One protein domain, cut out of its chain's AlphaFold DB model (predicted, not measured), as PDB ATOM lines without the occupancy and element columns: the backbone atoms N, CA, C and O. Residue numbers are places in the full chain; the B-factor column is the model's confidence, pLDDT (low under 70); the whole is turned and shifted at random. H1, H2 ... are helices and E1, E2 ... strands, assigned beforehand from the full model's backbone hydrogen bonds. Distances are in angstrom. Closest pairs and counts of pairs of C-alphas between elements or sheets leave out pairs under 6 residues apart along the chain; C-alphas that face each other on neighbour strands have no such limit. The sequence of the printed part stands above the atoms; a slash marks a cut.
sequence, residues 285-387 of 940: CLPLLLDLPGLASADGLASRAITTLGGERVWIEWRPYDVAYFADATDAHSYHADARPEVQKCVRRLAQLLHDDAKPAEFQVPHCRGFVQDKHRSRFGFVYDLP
ATOM      1  N   CYS A 285      65.942  47.847  -3.344       51.72
ATOM      2  CA  CYS A 285      67.059  47.242  -4.084       51.72
ATOM      3  C   CYS A 285      66.759  45.840  -4.651       51.72
ATOM      4  O   CYS A 285      67.590  45.301  -5.385       51.72
ATOM      5  N   LEU A 286      65.591  45.253  -4.353       56.09
ATOM      6  CA  LEU A 286      65.178  43.944  -4.878       56.09
ATOM      7  C   LEU A 286      65.200  43.809  -6.422       56.09
ATOM      8  O   LEU A 286      65.552  42.722  -6.873       56.09
ATOM      9  N   PRO A 287      64.907  44.836  -7.254       66.19
ATOM     10  CA  PRO A 287      64.881  44.678  -8.715       66.19
ATOM     11  C   PRO A 287      66.223  44.304  -9.362       66.19
ATOM     12  O   PRO A 287      66.227  43.716 -10.439       66.19
ATOM     13  N   LEU A 288      67.352  44.653  -8.731       83.38
ATOM     14  CA  LEU A 288      68.698  44.394  -9.263       83.38
ATOM     15  C   LEU A 288      69.393  43.189  -8.615       83.38
ATOM     16  O   LEU A 288      70.506  42.860  -9.022       83.38
ATOM     17  N   LEU A 289      68.771  42.528  -7.634       86.19
ATOM     18  CA  LEU A 289      69.259  41.258  -7.099       86.19
ATOM     19  C   LEU A 289      68.670  40.111  -7.930       86.19
ATOM     20  O   LEU A 289      67.472  39.851  -7.881       86.19
ATOM     21  N   LEU A 290      69.515  39.433  -8.704       86.00
ATOM     22  CA  LEU A 290      69.089  38.418  -9.667       86.00
ATOM     23  C   LEU A 290      69.207  37.000  -9.082       86.00
ATOM     24  O   LEU A 290      70.258  36.609  -8.570       86.00
ATOM     25  N   ASP A 291      68.159  36.190  -9.234       79.25
ATOM     26  CA  ASP A 291      68.203  34.756  -8.931       79.25
ATOM     27  C   ASP A 291      68.781  33.973 -10.121       79.25
ATOM     28  O   ASP A 291      68.124  33.772 -11.145       79.25
ATOM     29  N   LEU A 292      70.021  33.494  -9.980       70.50
ATOM     30  CA  LEU A 292      70.693  32.642 -10.967       70.50
ATOM     31  C   LEU A 292      70.780  31.188 -10.461       70.50
ATOM     32  O   LEU A 292      71.661  30.857  -9.662       70.50
ATOM     33  N   PRO A 293      69.883  30.284 -10.901       60.09
ATOM     34  CA  PRO A 293      69.952  28.877 -10.524       60.09
ATOM     35  C   PRO A 293      71.186  28.200 -11.143       60.09
ATOM     36  O   PRO A 293      71.566  28.472 -12.278       60.09
ATOM     37  N   GLY A 294      71.805  27.275 -10.404       58.81
ATOM     38  CA  GLY A 294      72.925  26.461 -10.902       58.81
ATOM     39  C   GLY A 294      74.337  27.013 -10.652       58.81
ATOM     40  O   GLY A 294      75.303  26.352 -11.031       58.81
ATOM     41  N   LEU A 295      74.488  28.147  -9.950       58.47
ATOM     42  CA  LEU A 295      75.777  28.803  -9.638       58.47
ATOM     43  C   LEU A 295      76.884  27.897  -9.059       58.47
ATOM     44  O   LEU A 295      78.069  28.203  -9.196       58.47
ATOM     45  N   ALA A 296      76.525  26.765  -8.447       49.25
ATOM     46  CA  ALA A 296      77.478  25.770  -7.964       49.25
ATOM     47  C   ALA A 296      78.342  25.141  -9.079       49.25
ATOM     48  O   ALA A 296      79.471  24.743  -8.792       49.25
ATOM     49  N   SER A 297      77.831  25.071 -10.316       47.19
ATOM     50  CA  SER A 297      78.424  24.337 -11.449       47.19
ATOM     51  C   SER A 297      79.381  25.158 -12.325       47.19
ATOM     52  O   SER A 297      79.892  24.635 -13.314       47.19
ATOM     53  N   ALA A 298      79.622  26.432 -12.004       52.09
ATOM     54  CA  ALA A 298      80.636  27.228 -12.689       52.09
ATOM     55  C   ALA A 298      82.037  26.798 -12.212       52.09
ATOM     56  O   ALA A 298      82.475  27.173 -11.117       52.09
ATOM     57  N   ASP A 299      82.711  25.978 -13.018       43.66
ATOM     58  CA  ASP A 299      84.072  25.516 -12.748       43.66
ATOM     59  C   ASP A 299      85.101  26.647 -12.889       43.66
ATOM     60  O   ASP A 299      85.092  27.419 -13.848       43.66
ATOM     61  N   GLY A 300      86.037  26.697 -11.937       49.41
ATOM     62  CA  GLY A 300      87.218  27.559 -11.984       49.41
ATOM     63  C   GLY A 300      87.243  28.735 -11.000       49.41
ATOM     64  O   GLY A 300      86.236  29.174 -10.450       49.41
ATOM     65  N   LEU A 301      88.459  29.254 -10.803       49.16
ATOM     66  CA  LEU A 301      88.779  30.483 -10.060       49.16
ATOM     67  C   LEU A 301      88.623  31.758 -10.922       49.16
ATOM     68  O   LEU A 301      89.098  32.822 -10.538       49.16
ATOM     69  N   ALA A 302      88.019  31.652 -12.107       59.41
ATOM     70  CA  ALA A 302      87.961  32.743 -13.075       59.41
ATOM     71  C   ALA A 302      87.120  33.922 -12.554       59.41
ATOM     72  O   ALA A 302      85.958  33.753 -12.176       59.41
ATOM     73  N   SER A 303      87.693  35.129 -12.593       74.19
ATOM     74  CA  SER A 303      86.998  36.373 -12.236       74.19
ATOM     75  C   SER A 303      85.900  36.750 -13.233       74.19
ATOM     76  O   SER A 303      85.016  37.524 -12.888       74.19
ATOM     77  N   ARG A 304      85.908  36.188 -14.450       83.56
ATOM     78  CA  ARG A 304      84.861  36.384 -15.464       83.56
ATOM     79  C   ARG A 304      84.379  35.049 -16.023       83.56
ATOM     80  O   ARG A 304      85.195  34.181 -16.325       83.56
ATOM     81  N   ALA A 305      83.067  34.900 -16.188       81.88
ATOM     82  CA  ALA A 305      82.442  33.721 -16.792       81.88
ATOM     83  C   ALA A 305      81.265  34.122 -17.693       81.88
ATOM     84  O   ALA A 305      80.501  35.015 -17.339       81.88
ATOM     85  N   ILE A 306      81.087  33.445 -18.832       82.00
ATOM     86  CA  ILE A 306      79.888  33.577 -19.678       82.00
ATOM     87  C   ILE A 306      78.868  32.522 -19.229       82.00
ATOM     88  O   ILE A 306      79.238  31.384 -18.952       82.00
ATOM     89  N   THR A 307      77.596  32.901 -19.149       82.88
ATOM     90  CA  THR A 307      76.475  32.025 -18.779       82.88
ATOM     91  C   THR A 307      75.199  32.469 -19.510       82.88
ATOM     92  O   THR A 307      75.255  33.316 -20.404       82.88
ATOM     93  N   THR A 308      74.045  31.913 -19.149       82.69
ATOM     94  CA  THR A 308      72.736  32.358 -19.642       82.69
ATOM     95  C   THR A 308      71.829  32.845 -18.517       82.69
ATOM     96  O   THR A 308      71.775  32.225 -17.455       82.69
ATOM     97  N   LEU A 309      71.062  33.905 -18.777       82.88
ATOM     98  CA  LEU A 309      70.014  34.444 -17.907       82.88
ATOM     99  C   LEU A 309      68.737  34.601 -18.741       82.88
ATOM    100  O   LEU A 309      68.759  35.237 -19.788       82.88
ATOM    101  N   GLY A 310      67.632  33.974 -18.328       79.38
ATOM    102  CA  GLY A 310      66.376  33.991 -19.098       79.38
ATOM    103  C   GLY A 310      66.438  33.316 -20.483       79.38
ATOM    104  O   GLY A 310      65.473  33.392 -21.232       79.38
ATOM    105  N   GLY A 311      67.551  32.652 -20.817       80.25
ATOM    106  CA  GLY A 311      67.846  32.102 -22.147       80.25
ATOM    107  C   GLY A 311      68.815  32.955 -22.976       80.25
ATOM    108  O   GLY A 311      69.403  32.447 -23.925       80.25
ATOM    109  N   GLU A 312      69.049  34.212 -22.597       84.88
ATOM    110  CA  GLU A 312      70.005  35.102 -23.266       84.88
ATOM    111  C   GLU A 312      71.423  34.906 -22.719       84.88
ATOM    112  O   GLU A 312      71.603  34.618 -21.533       84.88
ATOM    113  N   ARG A 313      72.450  35.079 -23.565       84.44
ATOM    114  CA  ARG A 313      73.854  35.052 -23.128       84.44
ATOM    115  C   ARG A 313      74.185  36.321 -22.342       84.44
ATOM    116  O   ARG A 313      74.032  37.427 -22.851       84.44
ATOM    117  N   VAL A 314      74.722  36.140 -21.141       87.12
ATOM    118  CA  VAL A 314      75.246  37.203 -20.271       87.12
ATOM    119  C   VAL A 314      76.639  36.815 -19.778       87.12
ATOM    120  O   VAL A 314      77.019  35.641 -19.828       87.12
ATOM    121  N   TRP A 315      77.414  37.769 -19.270       87.62
ATOM    122  CA  TRP A 315      78.662  37.459 -18.569       87.62
ATOM    123  C   TRP A 315      78.653  38.015 -17.147       87.62
ATOM    124  O   TRP A 315      77.959  38.983 -16.848       87.62
ATOM    125  N   ILE A 316      79.380  37.346 -16.251       88.12
ATOM    126  CA  ILE A 316      79.415  37.651 -14.821       88.12
ATOM    127  C   ILE A 316      80.841  37.979 -14.390       88.12
ATOM    128  O   ILE A 316      81.745  37.179 -14.639       88.12
ATOM    129  N   GLU A 317      81.023  39.112 -13.708       88.31
ATOM    130  CA  GLU A 317      82.268  39.482 -13.020       88.31
ATOM    131  C   GLU A 317      82.185  39.141 -11.524       88.31
ATOM    132  O   GLU A 317      81.365  39.704 -10.796       88.31
ATOM    133  N   TRP A 318      83.023  38.211 -11.065       86.50
ATOM    134  CA  TRP A 318      83.032  37.670  -9.707       86.50
ATOM    135  C   TRP A 318      83.937  38.465  -8.761       86.50
ATOM    136  O   TRP A 318      85.159  38.363  -8.815       86.50
ATOM    137  N   ARG A 319      83.319  39.181  -7.818       83.25
ATOM    138  CA  ARG A 319      83.963  39.973  -6.763       83.25
ATOM    139  C   ARG A 319      83.911  39.225  -5.417       83.25
ATOM    140  O   ARG A 319      82.832  39.174  -4.820       83.25
ATOM    141  N   PRO A 320      85.018  38.661  -4.900       82.62
ATOM    142  CA  PRO A 320      85.045  38.091  -3.551       82.62
ATOM    143  C   PRO A 320      84.850  39.173  -2.476       82.62
ATOM    144  O   PRO A 320      85.149  40.348  -2.702       82.62
ATOM    145  N   TYR A 321      84.366  38.783  -1.296       82.12
ATOM    146  CA  TYR A 321      84.229  39.668  -0.141       82.12
ATOM    147  C   TYR A 321      84.746  39.038   1.154       82.12
ATOM    148  O   TYR A 321      84.713  37.824   1.351       82.12
ATOM    149  N   ASP A 322      85.177  39.898   2.078       81.00
ATOM    150  CA  ASP A 322      85.536  39.487   3.431       81.00
ATOM    151  C   ASP A 322      84.284  39.177   4.252       81.00
ATOM    152  O   ASP A 322      83.464  40.059   4.518       81.00
ATOM    153  N   VAL A 323      84.174  37.915   4.671       83.62
ATOM    154  CA  VAL A 323      83.131  37.434   5.579       83.62
ATOM    155  C   VAL A 323      83.230  38.145   6.925       83.62
ATOM    156  O   VAL A 323      84.270  38.121   7.589       83.62
ATOM    157  N   ALA A 324      82.112  38.719   7.353       85.56
ATOM    158  CA  ALA A 324      81.834  39.048   8.739       85.56
ATOM    159  C   ALA A 324      80.786  38.071   9.297       85.56
ATOM    160  O   ALA A 324      79.989  37.499   8.553       85.56
ATOM    161  N   TYR A 325      80.820  37.876  10.615       85.50
ATOM    162  CA  TYR A 325      79.873  37.034  11.340       85.50
ATOM    163  C   TYR A 325      78.902  37.929  12.103       85.50
ATOM    164  O   TYR A 325      79.330  38.754  12.912       85.50
ATOM    165  N   PHE A 326      77.610  37.758  11.849       83.38
ATOM    166  CA  PHE A 326      76.532  38.527  12.465       83.38
ATOM    167  C   PHE A 326      75.674  37.592  13.309       83.38
ATOM    168  O   PHE A 326      75.365  36.492  12.859       83.38
ATOM    169  N   ALA A 327      75.315  38.007  14.524       81.31
ATOM    170  CA  ALA A 327      74.418  37.225  15.372       81.31
ATOM    171  C   ALA A 327      73.006  37.194  14.764       81.31
ATOM    172  O   ALA A 327      72.523  38.214  14.264       81.31
ATOM    173  N   ASP A 328      72.339  36.044  14.819       78.31
ATOM    174  CA  ASP A 328      70.981  35.913  14.297       78.31
ATOM    175  C   ASP A 328      69.964  36.587  15.220       78.31
ATOM    176  O   ASP A 328      69.933  36.358  16.429       78.31
ATOM    177  N   ALA A 329      69.051  37.369  14.636       76.12
ATOM    178  CA  ALA A 329      68.016  38.092  15.382       76.12
ATOM    179  C   ALA A 329      67.061  37.177  16.186       76.12
ATOM    180  O   ALA A 329      66.329  37.657  17.049       76.12
ATOM    181  N   THR A 330      67.061  35.868  15.907       80.38
ATOM    182  CA  THR A 330      66.254  34.848  16.596       80.38
ATOM    183  C   THR A 330      67.031  33.989  17.599       80.38
ATOM    184  O   THR A 330      66.395  33.315  18.404       80.38
ATOM    185  N   ASP A 331      68.369  33.982  17.570       79.62
ATOM    186  CA  ASP A 331      69.216  33.291  18.556       79.62
ATOM    187  C   ASP A 331      70.596  33.958  18.640       79.62
ATOM    188  O   ASP A 331      71.411  33.847  17.726       79.62
ATOM    189  N   ALA A 332      70.882  34.588  19.781       73.69
ATOM    190  CA  ALA A 332      72.140  35.286  20.043       73.69
ATOM    191  C   ALA A 332      73.387  34.371  20.095       73.69
ATOM    192  O   ALA A 332      74.502  34.886  20.182       73.69
ATOM    193  N   HIS A 333      73.224  33.043  20.060       76.81
ATOM    194  CA  HIS A 333      74.322  32.071  19.963       76.81
ATOM    195  C   HIS A 333      74.546  31.552  18.534       76.81
ATOM    196  O   HIS A 333      75.564  30.905  18.271       76.81
ATOM    197  N   SER A 334      73.615  31.827  17.616       79.88
ATOM    198  CA  SER A 334      73.745  31.517  16.195       79.88
ATOM    199  C   SER A 334      74.337  32.715  15.455       79.88
ATOM    200  O   SER A 334      74.051  33.869  15.776       79.88
ATOM    201  N   TYR A 335      75.189  32.435  14.469       80.38
ATOM    202  CA  TYR A 335      75.851  33.451  13.659       80.38
ATOM    203  C   TYR A 335      75.801  33.071  12.181       80.38
ATOM    204  O   TYR A 335      76.262  31.988  11.807       80.38
ATOM    205  N   HIS A 336      75.341  33.987  11.329       82.69
ATOM    206  CA  HIS A 336      75.446  33.848   9.880       82.69
ATOM    207  C   HIS A 336      76.680  34.578   9.329       82.69
ATOM    208  O   HIS A 336      77.158  35.570   9.882       82.69
ATOM    209  N   ALA A 337      77.206  34.050   8.224       83.88
ATOM    210  CA  ALA A 337      78.386  34.548   7.527       83.88
ATOM    211  C   ALA A 337      77.964  35.351   6.286       83.88
ATOM    212  O   ALA A 337      77.359  34.790   5.372       83.88
ATOM    213  N   ASP A 338      78.288  36.646   6.236       85.38
ATOM    214  CA  ASP A 338      77.887  37.527   5.130       85.38
ATOM    215  C   ASP A 338      78.900  38.651   4.851       85.38
ATOM    216  O   ASP A 338      79.877  38.841   5.579       85.38
ATOM    217  N   ALA A 339      78.678  39.405   3.777       83.94
ATOM    218  CA  ALA A 339      79.411  40.624   3.470       83.94
ATOM    219  C   ALA A 339      79.023  41.747   4.442       83.94
ATOM    220  O   ALA A 339      77.853  41.895   4.800       83.94
ATOM    221  N   ARG A 340      79.989  42.599   4.809       83.38
ATOM    222  CA  ARG A 340      79.715  43.774   5.655       83.38
ATOM    223  C   ARG A 340      78.710  44.742   5.003       83.38
ATOM    224  O   ARG A 340      78.756  44.889   3.776       83.38
ATOM    225  N   PRO A 341      77.860  45.451   5.775       81.25
ATOM    226  CA  PRO A 341      76.846  46.356   5.227       81.25
ATOM    227  C   PRO A 341      77.401  47.421   4.273       81.25
ATOM    228  O   PRO A 341      76.763  47.748   3.276       81.25
ATOM    229  N   GLU A 342      78.618  47.923   4.503       77.25
ATOM    230  CA  GLU A 342      79.263  48.917   3.633       77.25
ATOM    231  C   GLU A 342      79.659  48.314   2.277       77.25
ATOM    232  O   GLU A 342      79.594  48.991   1.249       77.25
ATOM    233  N   VAL A 343      80.027  47.027   2.255       79.81
ATOM    234  CA  VAL A 343      80.321  46.273   1.027       79.81
ATOM    235  C   VAL A 343      79.027  45.981   0.272       79.81
ATOM    236  O   VAL A 343      78.976  46.223  -0.932       79.81
ATOM    237  N   GLN A 344      77.969  45.548   0.968       80.94
ATOM    238  CA  GLN A 344      76.647  45.353   0.361       80.94
ATOM    239  C   GLN A 344      76.120  46.657  -0.252       80.94
ATOM    240  O   GLN A 344      75.742  46.678  -1.421       80.94
ATOM    241  N   LYS A 345      76.177  47.769   0.495       79.75
ATOM    242  CA  LYS A 345      75.820  49.102  -0.002       79.75
ATOM    243  C   LYS A 345      76.657  49.470  -1.228       79.75
ATOM    244  O   LYS A 345      76.091  49.849  -2.245       79.75
ATOM    245  N   CYS A 346      77.980  49.305  -1.180       80.31
ATOM    246  CA  CYS A 346      78.858  49.582  -2.321       80.31
ATOM    247  C   CYS A 346      78.483  48.768  -3.575       80.31
ATOM    248  O   CYS A 346      78.446  49.320  -4.670       80.31
ATOM    249  N   VAL A 347      78.155  47.480  -3.418       84.50
ATOM    250  CA  VAL A 347      77.708  46.602  -4.515       84.50
ATOM    251  C   VAL A 347      76.377  47.064  -5.108       84.50
ATOM    252  O   VAL A 347      76.291  47.198  -6.325       84.50
ATOM    253  N   ARG A 348      75.374  47.379  -4.276       84.56
ATOM    254  CA  ARG A 348      74.062  47.876  -4.738       84.56
ATOM    255  C   ARG A 348      74.198  49.195  -5.512       84.56
ATOM    256  O   ARG A 348      73.693  49.301  -6.626       84.56
ATOM    257  N   ARG A 349      74.959  50.159  -4.974       83.94
ATOM    258  CA  ARG A 349      75.227  51.460  -5.621       83.94
ATOM    259  C   ARG A 349      75.981  51.306  -6.948       83.94
ATOM    260  O   ARG A 349      75.649  51.965  -7.925       83.94
ATOM    261  N   LEU A 350      76.965  50.407  -7.006       86.81
ATOM    262  CA  LEU A 350      77.701  50.092  -8.235       86.81
ATOM    263  C   LEU A 350      76.800  49.438  -9.295       86.81
ATOM    264  O   LEU A 350      76.878  49.795 -10.467       86.81
ATOM    265  N   ALA A 351      75.925  48.511  -8.892       89.00
ATOM    266  CA  ALA A 351      74.970  47.884  -9.802       89.00
ATOM    267  C   ALA A 351      74.006  48.922 -10.402       89.00
ATOM    268  O   ALA A 351      73.840  48.944 -11.615       89.00
ATOM    269  N   GLN A 352      73.458  49.832  -9.585       87.00
ATOM    270  CA  GLN A 352      72.643  50.957 -10.066       87.00
ATOM    271  C   GLN A 352      73.409  51.844 -11.064       87.00
ATOM    272  O   GLN A 352      72.895  52.106 -12.148       87.00
ATOM    273  N   LEU A 353      74.643  52.257 -10.737       87.38
ATOM    274  CA  LEU A 353      75.476  53.109 -11.600       87.38
ATOM    275  C   LEU A 353      75.703  52.490 -12.989       87.38
ATOM    276  O   LEU A 353      75.663  53.185 -14.003       87.38
ATOM    277  N   LEU A 354      75.972  51.184 -13.029       89.56
ATOM    278  CA  LEU A 354      76.249  50.456 -14.268       89.56
ATOM    279  C   LEU A 354      74.967  50.019 -14.998       89.56
ATOM    280  O   LEU A 354      75.015  49.781 -16.203       89.56
ATOM    281  N   HIS A 355      73.816  49.987 -14.321       89.94
ATOM    282  CA  HIS A 355      72.505  49.731 -14.923       89.94
ATOM    283  C   HIS A 355      71.942  50.970 -15.635       89.94
ATOM    284  O   HIS A 355      71.700  50.917 -16.833       89.94
ATOM    285  N   ASP A 356      71.877  52.113 -14.946       86.25
ATOM    286  CA  ASP A 356      71.203  53.365 -15.348       86.25
ATOM    287  C   ASP A 356      71.272  53.729 -16.852       86.25
ATOM    288  O   ASP A 356      72.338  54.066 -17.374       86.25
ATOM    289  N   ASP A 357      70.141  53.714 -17.559       83.06
ATOM    290  CA  ASP A 357      70.074  54.041 -18.994       83.06
ATOM    291  C   ASP A 357      70.357  55.523 -19.318       83.06
ATOM    292  O   ASP A 357      70.558  55.871 -20.480       83.06
ATOM    293  N   ALA A 358      70.448  56.407 -18.314       82.69
ATOM    294  CA  ALA A 358      70.880  57.793 -18.505       82.69
ATOM    295  C   ALA A 358      72.400  57.947 -18.743       82.69
ATOM    296  O   ALA A 358      72.862  59.062 -19.009       82.69
ATOM    297  N   LYS A 359      73.192  56.863 -18.648       88.06
ATOM    298  CA  LYS A 359      74.639  56.864 -18.946       88.06
ATOM    299  C   LYS A 359      74.930  57.494 -20.327       88.06
ATOM    300  O   LYS A 359      74.337  57.075 -21.321       88.06
ATOM    301  N   PRO A 360      75.885  58.441 -20.445       87.50
ATOM    302  CA  PRO A 360      76.330  58.938 -21.747       87.50
ATOM    303  C   PRO A 360      76.918  57.809 -22.607       87.50
ATOM    304  O   PRO A 360      77.634  56.959 -22.087       87.50
ATOM    305  N   ALA A 361      76.710  57.832 -23.927       86.88
ATOM    306  CA  ALA A 361      77.309  56.841 -24.833       86.88
ATOM    307  C   ALA A 361      78.854  56.873 -24.807       86.88
ATOM    308  O   ALA A 361      79.518  55.872 -25.077       86.88
ATOM    309  N   GLU A 362      79.435  58.016 -24.439       88.12
ATOM    310  CA  GLU A 362      80.868  58.216 -24.221       88.12
ATOM    311  C   GLU A 362      81.423  57.470 -22.994       88.12
ATOM    312  O   GLU A 362      82.632  57.246 -22.903       88.12
ATOM    313  N   PHE A 363      80.558  57.073 -22.057       90.38
ATOM    314  CA  PHE A 363      80.912  56.310 -20.867       90.38
ATOM    315  C   PHE A 363      80.908  54.813 -21.214       90.38
ATOM    316  O   PHE A 363      79.928  54.105 -20.991       90.38
ATOM    317  N   GLN A 364      82.002  54.331 -21.817       90.88
ATOM    318  CA  GLN A 364      82.119  52.969 -22.354       90.88
ATOM    319  C   GLN A 364      82.305  51.935 -21.225       90.88
ATOM    320  O   GLN A 364      83.395  51.412 -20.984       90.88
ATOM    321  N   VAL A 365      81.216  51.639 -20.517       90.62
ATOM    322  CA  VAL A 365      81.103  50.549 -19.540       90.62
ATOM    323  C   VAL A 365      80.020  49.559 -19.982       90.62
ATOM    324  O   VAL A 365      79.035  49.979 -20.594       90.62
ATOM    325  N   PRO A 366      80.171  48.249 -19.724       88.56
ATOM    326  CA  PRO A 366      79.143  47.262 -20.048       88.56
ATOM    327  C   PRO A 366      77.846  47.555 -19.278       88.56
ATOM    328  O   PRO A 366      77.898  47.840 -18.080       88.56
ATOM    329  N   HIS A 367      76.687  47.474 -19.944       90.38
ATOM    330  CA  HIS A 367      75.395  47.615 -19.263       90.38
ATOM    331  C   HIS A 367      75.224  46.465 -18.262       90.38
ATOM    332  O   HIS A 367      75.424  45.293 -18.595       90.38
ATOM    333  N   CYS A 368      74.891  46.811 -17.019       91.75
ATOM    334  CA  CYS A 368      74.685  45.868 -15.927       91.75
ATOM    335  C   CYS A 368      73.188  45.599 -15.749       91.75
ATOM    336  O   CYS A 368      72.429  46.514 -15.451       91.75
ATOM    337  N   ARG A 369      72.766  44.338 -15.872       90.81
ATOM    338  CA  ARG A 369      71.382  43.914 -15.596       90.81
ATOM    339  C   ARG A 369      71.071  43.833 -14.100       90.81
ATOM    340  O   ARG A 369      69.911  43.730 -13.719       90.81
ATOM    341  N   GLY A 370      72.105  43.795 -13.261       90.44
ATOM    342  CA  GLY A 370      71.998  43.566 -11.825       90.44
ATOM    343  C   GLY A 370      73.173  42.752 -11.286       90.44
ATOM    344  O   GLY A 370      74.206  42.588 -11.936       90.44
ATOM    345  N   PHE A 371      73.024  42.232 -10.075       90.38
ATOM    346  CA  PHE A 371      74.053  41.471  -9.378       90.38
ATOM    347  C   PHE A 371      73.472  40.235  -8.684       90.38
ATOM    348  O   PHE A 371      72.281  40.155  -8.399       90.38
ATOM    349  N   VAL A 372      74.335  39.267  -8.388       89.81
ATOM    350  CA  VAL A 372      74.021  38.043  -7.639       89.81
ATOM    351  C   VAL A 372      74.907  37.929  -6.406       89.81
ATOM    352  O   VAL A 372      75.997  38.505  -6.373       89.81
ATOM    353  N   GLN A 373      74.489  37.140  -5.415       87.56
ATOM    354  CA  GLN A 373      75.310  36.827  -4.244       87.56
ATOM    355  C   GLN A 373      75.468  35.313  -4.048       87.56
ATOM    356  O   GLN A 373      74.561  34.620  -3.596       87.56
ATOM    357  N   ASP A 374      76.669  34.806  -4.317       86.69
ATOM    358  CA  ASP A 374      77.077  33.442  -3.983       86.69
ATOM    359  C   ASP A 374      77.646  33.441  -2.555       86.69
ATOM    360  O   ASP A 374      78.855  33.578  -2.331       86.69
ATOM    361  N   LYS A 375      76.745  33.313  -1.570       84.44
ATOM    362  CA  LYS A 375      77.109  33.261  -0.143       84.44
ATOM    363  C   LYS A 375      77.998  32.056   0.186       84.44
ATOM    364  O   LYS A 375      78.868  32.161   1.044       84.44
ATOM    365  N   HIS A 376      77.849  30.938  -0.532       83.19
ATOM    366  CA  HIS A 376      78.651  29.728  -0.314       83.19
ATOM    367  C   HIS A 376      80.130  29.916  -0.667       83.19
ATOM    368  O   HIS A 376      80.987  29.337  -0.003       83.19
ATOM    369  N   ARG A 377      80.440  30.730  -1.685       82.56
ATOM    370  CA  ARG A 377      81.818  31.091  -2.060       82.56
ATOM    371  C   ARG A 377      82.211  32.520  -1.660       82.56
ATOM    372  O   ARG A 377      83.249  32.998  -2.103       82.56
ATOM    373  N   SER A 378      81.405  33.183  -0.823       86.56
ATOM    374  CA  SER A 378      81.642  34.541  -0.300       86.56
ATOM    375  C   SER A 378      81.986  35.566  -1.390       86.56
ATOM    376  O   SER A 378      83.001  36.260  -1.324       86.56
ATOM    377  N   ARG A 379      81.155  35.628  -2.438       86.25
ATOM    378  CA  ARG A 379      81.362  36.515  -3.594       86.25
ATOM    379  C   ARG A 379      80.057  37.092  -4.145       86.25
ATOM    380  O   ARG A 379      79.015  36.440  -4.122       86.25
ATOM    381  N   PHE A 380      80.137  38.302  -4.688       87.75
ATOM    382  CA  PHE A 380      79.108  38.884  -5.550       87.75
ATOM    383  C   PHE A 380      79.461  38.644  -7.017       87.75
ATOM    384  O   PHE A 380      80.641  38.551  -7.353       87.75
ATOM    385  N   GLY A 381      78.461  38.568  -7.890       89.06
ATOM    386  CA  GLY A 381      78.652  38.531  -9.339       89.06
ATOM    387  C   GLY A 381      77.888  39.669 -10.007       89.06
ATOM    388  O   GLY A 381      76.674  39.719  -9.858       89.06
ATOM    389  N   PHE A 382      78.552  40.573 -10.727       90.94
ATOM    390  CA  PHE A 382      77.867  41.590 -11.541       90.94
ATOM    391  C   PHE A 382      77.512  40.994 -12.896       90.94
ATOM    392  O   PHE A 382      78.394  40.432 -13.538       90.94
ATOM    393  N   VAL A 383      76.246  41.082 -13.306       91.25
ATOM    394  CA  VAL A 383      75.723  40.436 -14.516       91.25
ATOM    395  C   VAL A 383      75.558  41.473 -15.619       91.25
ATOM    396  O   VAL A 383      74.792  42.424 -15.474       91.25
ATOM    397  N   TYR A 384      76.254  41.269 -16.730       90.56
ATOM    398  CA  TYR A 384      76.367  42.227 -17.823       90.56
ATOM    399  C   TYR A 384      75.902  41.644 -19.159       90.56
ATOM    400  O   TYR A 384      76.022  40.438 -19.412       90.56
ATOM    401  N   ASP A 385      75.447  42.526 -20.045       88.50
ATOM    402  CA  ASP A 385      75.157  42.194 -21.438       88.50
ATOM    403  C   ASP A 385      76.409  41.797 -22.236       88.50
ATOM    404  O   ASP A 385      77.522  42.278 -21.994       88.50
ATOM    405  N   LEU A 386      76.207  40.945 -23.248       82.56
ATOM    406  CA  LEU A 386      77.124  40.818 -24.379       82.56
ATOM    407  C   LEU A 386      76.620  41.737 -25.511       82.56
ATOM    408  O   LEU A 386      75.498  41.537 -25.972       82.56
ATOM    409  N   PRO A 387      77.429  42.686 -26.027       69.88
ATOM    410  CA  PRO A 387      77.030  43.568 -27.132       69.88
ATOM    411  C   PRO A 387      76.750  42.866 -28.472       69.88
ATOM    412  O   PRO A 387      76.224  43.493 -29.385       69.88
TER     413      PRO A 387
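AT A GLANCE: This is residues 285 to 387 of the 940 residues of the protein "Serine threonine protein kinase" of Diplodia corticola (UniProt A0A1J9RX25). A strongly twisted sheet of four strands has one helix, H2, along one face, and a two-stranded hairpin, E3 and E4, reaches out beyond one end as an arm. The 103 printed residues hold H1 E1 E2 E3 E4 H2 E5 E6 in that order, two named helices and six named strands. The antiparallel sheet E1 E2 E6 E5 and H2 make two layers, a helix on one face of a sheet, in a mixed class. The whole is only just compact, close to loose, with a radius of gyration of the C-alphas of 15.2 A, and spans 50 by 31 by 22 A.

HOW THE PARTS SIT: Start at H1, residues 285 to 288, at the sheet's level, with C-alpha 288 4.3 A from C-alpha 370 of E5, residues 368 to 374, their closest. Next find the hairpin E1, residues 304 to 309, and E2, residues 312 to 320, with N 307 and O 314 2.9 A apart. E2 runs on at 89 degrees into E3, residues 323 to 328, whose hairpin partner E4, residues 331 to 339, has N 336 2.9 A from O 326. E6, residues 379 to 385, has N 382 2.9 A from O 317 of E2 and N 381 2.9 A from O 372 of E5, its hairpin partner. H2, residues 341 to 355, is over E6 and E5 at a height over the sheet of 9.7 A; C-alphas 355 and 368 are its closest to E5, at 4.5 A. Every O i to N i+4 pair in H2 is within hydrogen-bond range; H1 is too short for one.

IN THESE COORDINATES: Find C-alpha 285 at (67.059, 47.242, -4.084), where H1 begins. E2 runs 25.0 A and H2 20.9 A. E6 ends at C-alpha 385, (75.157, 42.194, -21.438).

THE WHOLE: C-alphas 333 and 362 are farthest apart, 51.8 A. The printed part has no cut; the links H1 to E1 and H2 to E5 are long. Look for pLDDT under 70 at residues 285 to 287, 293 to 302 and 387.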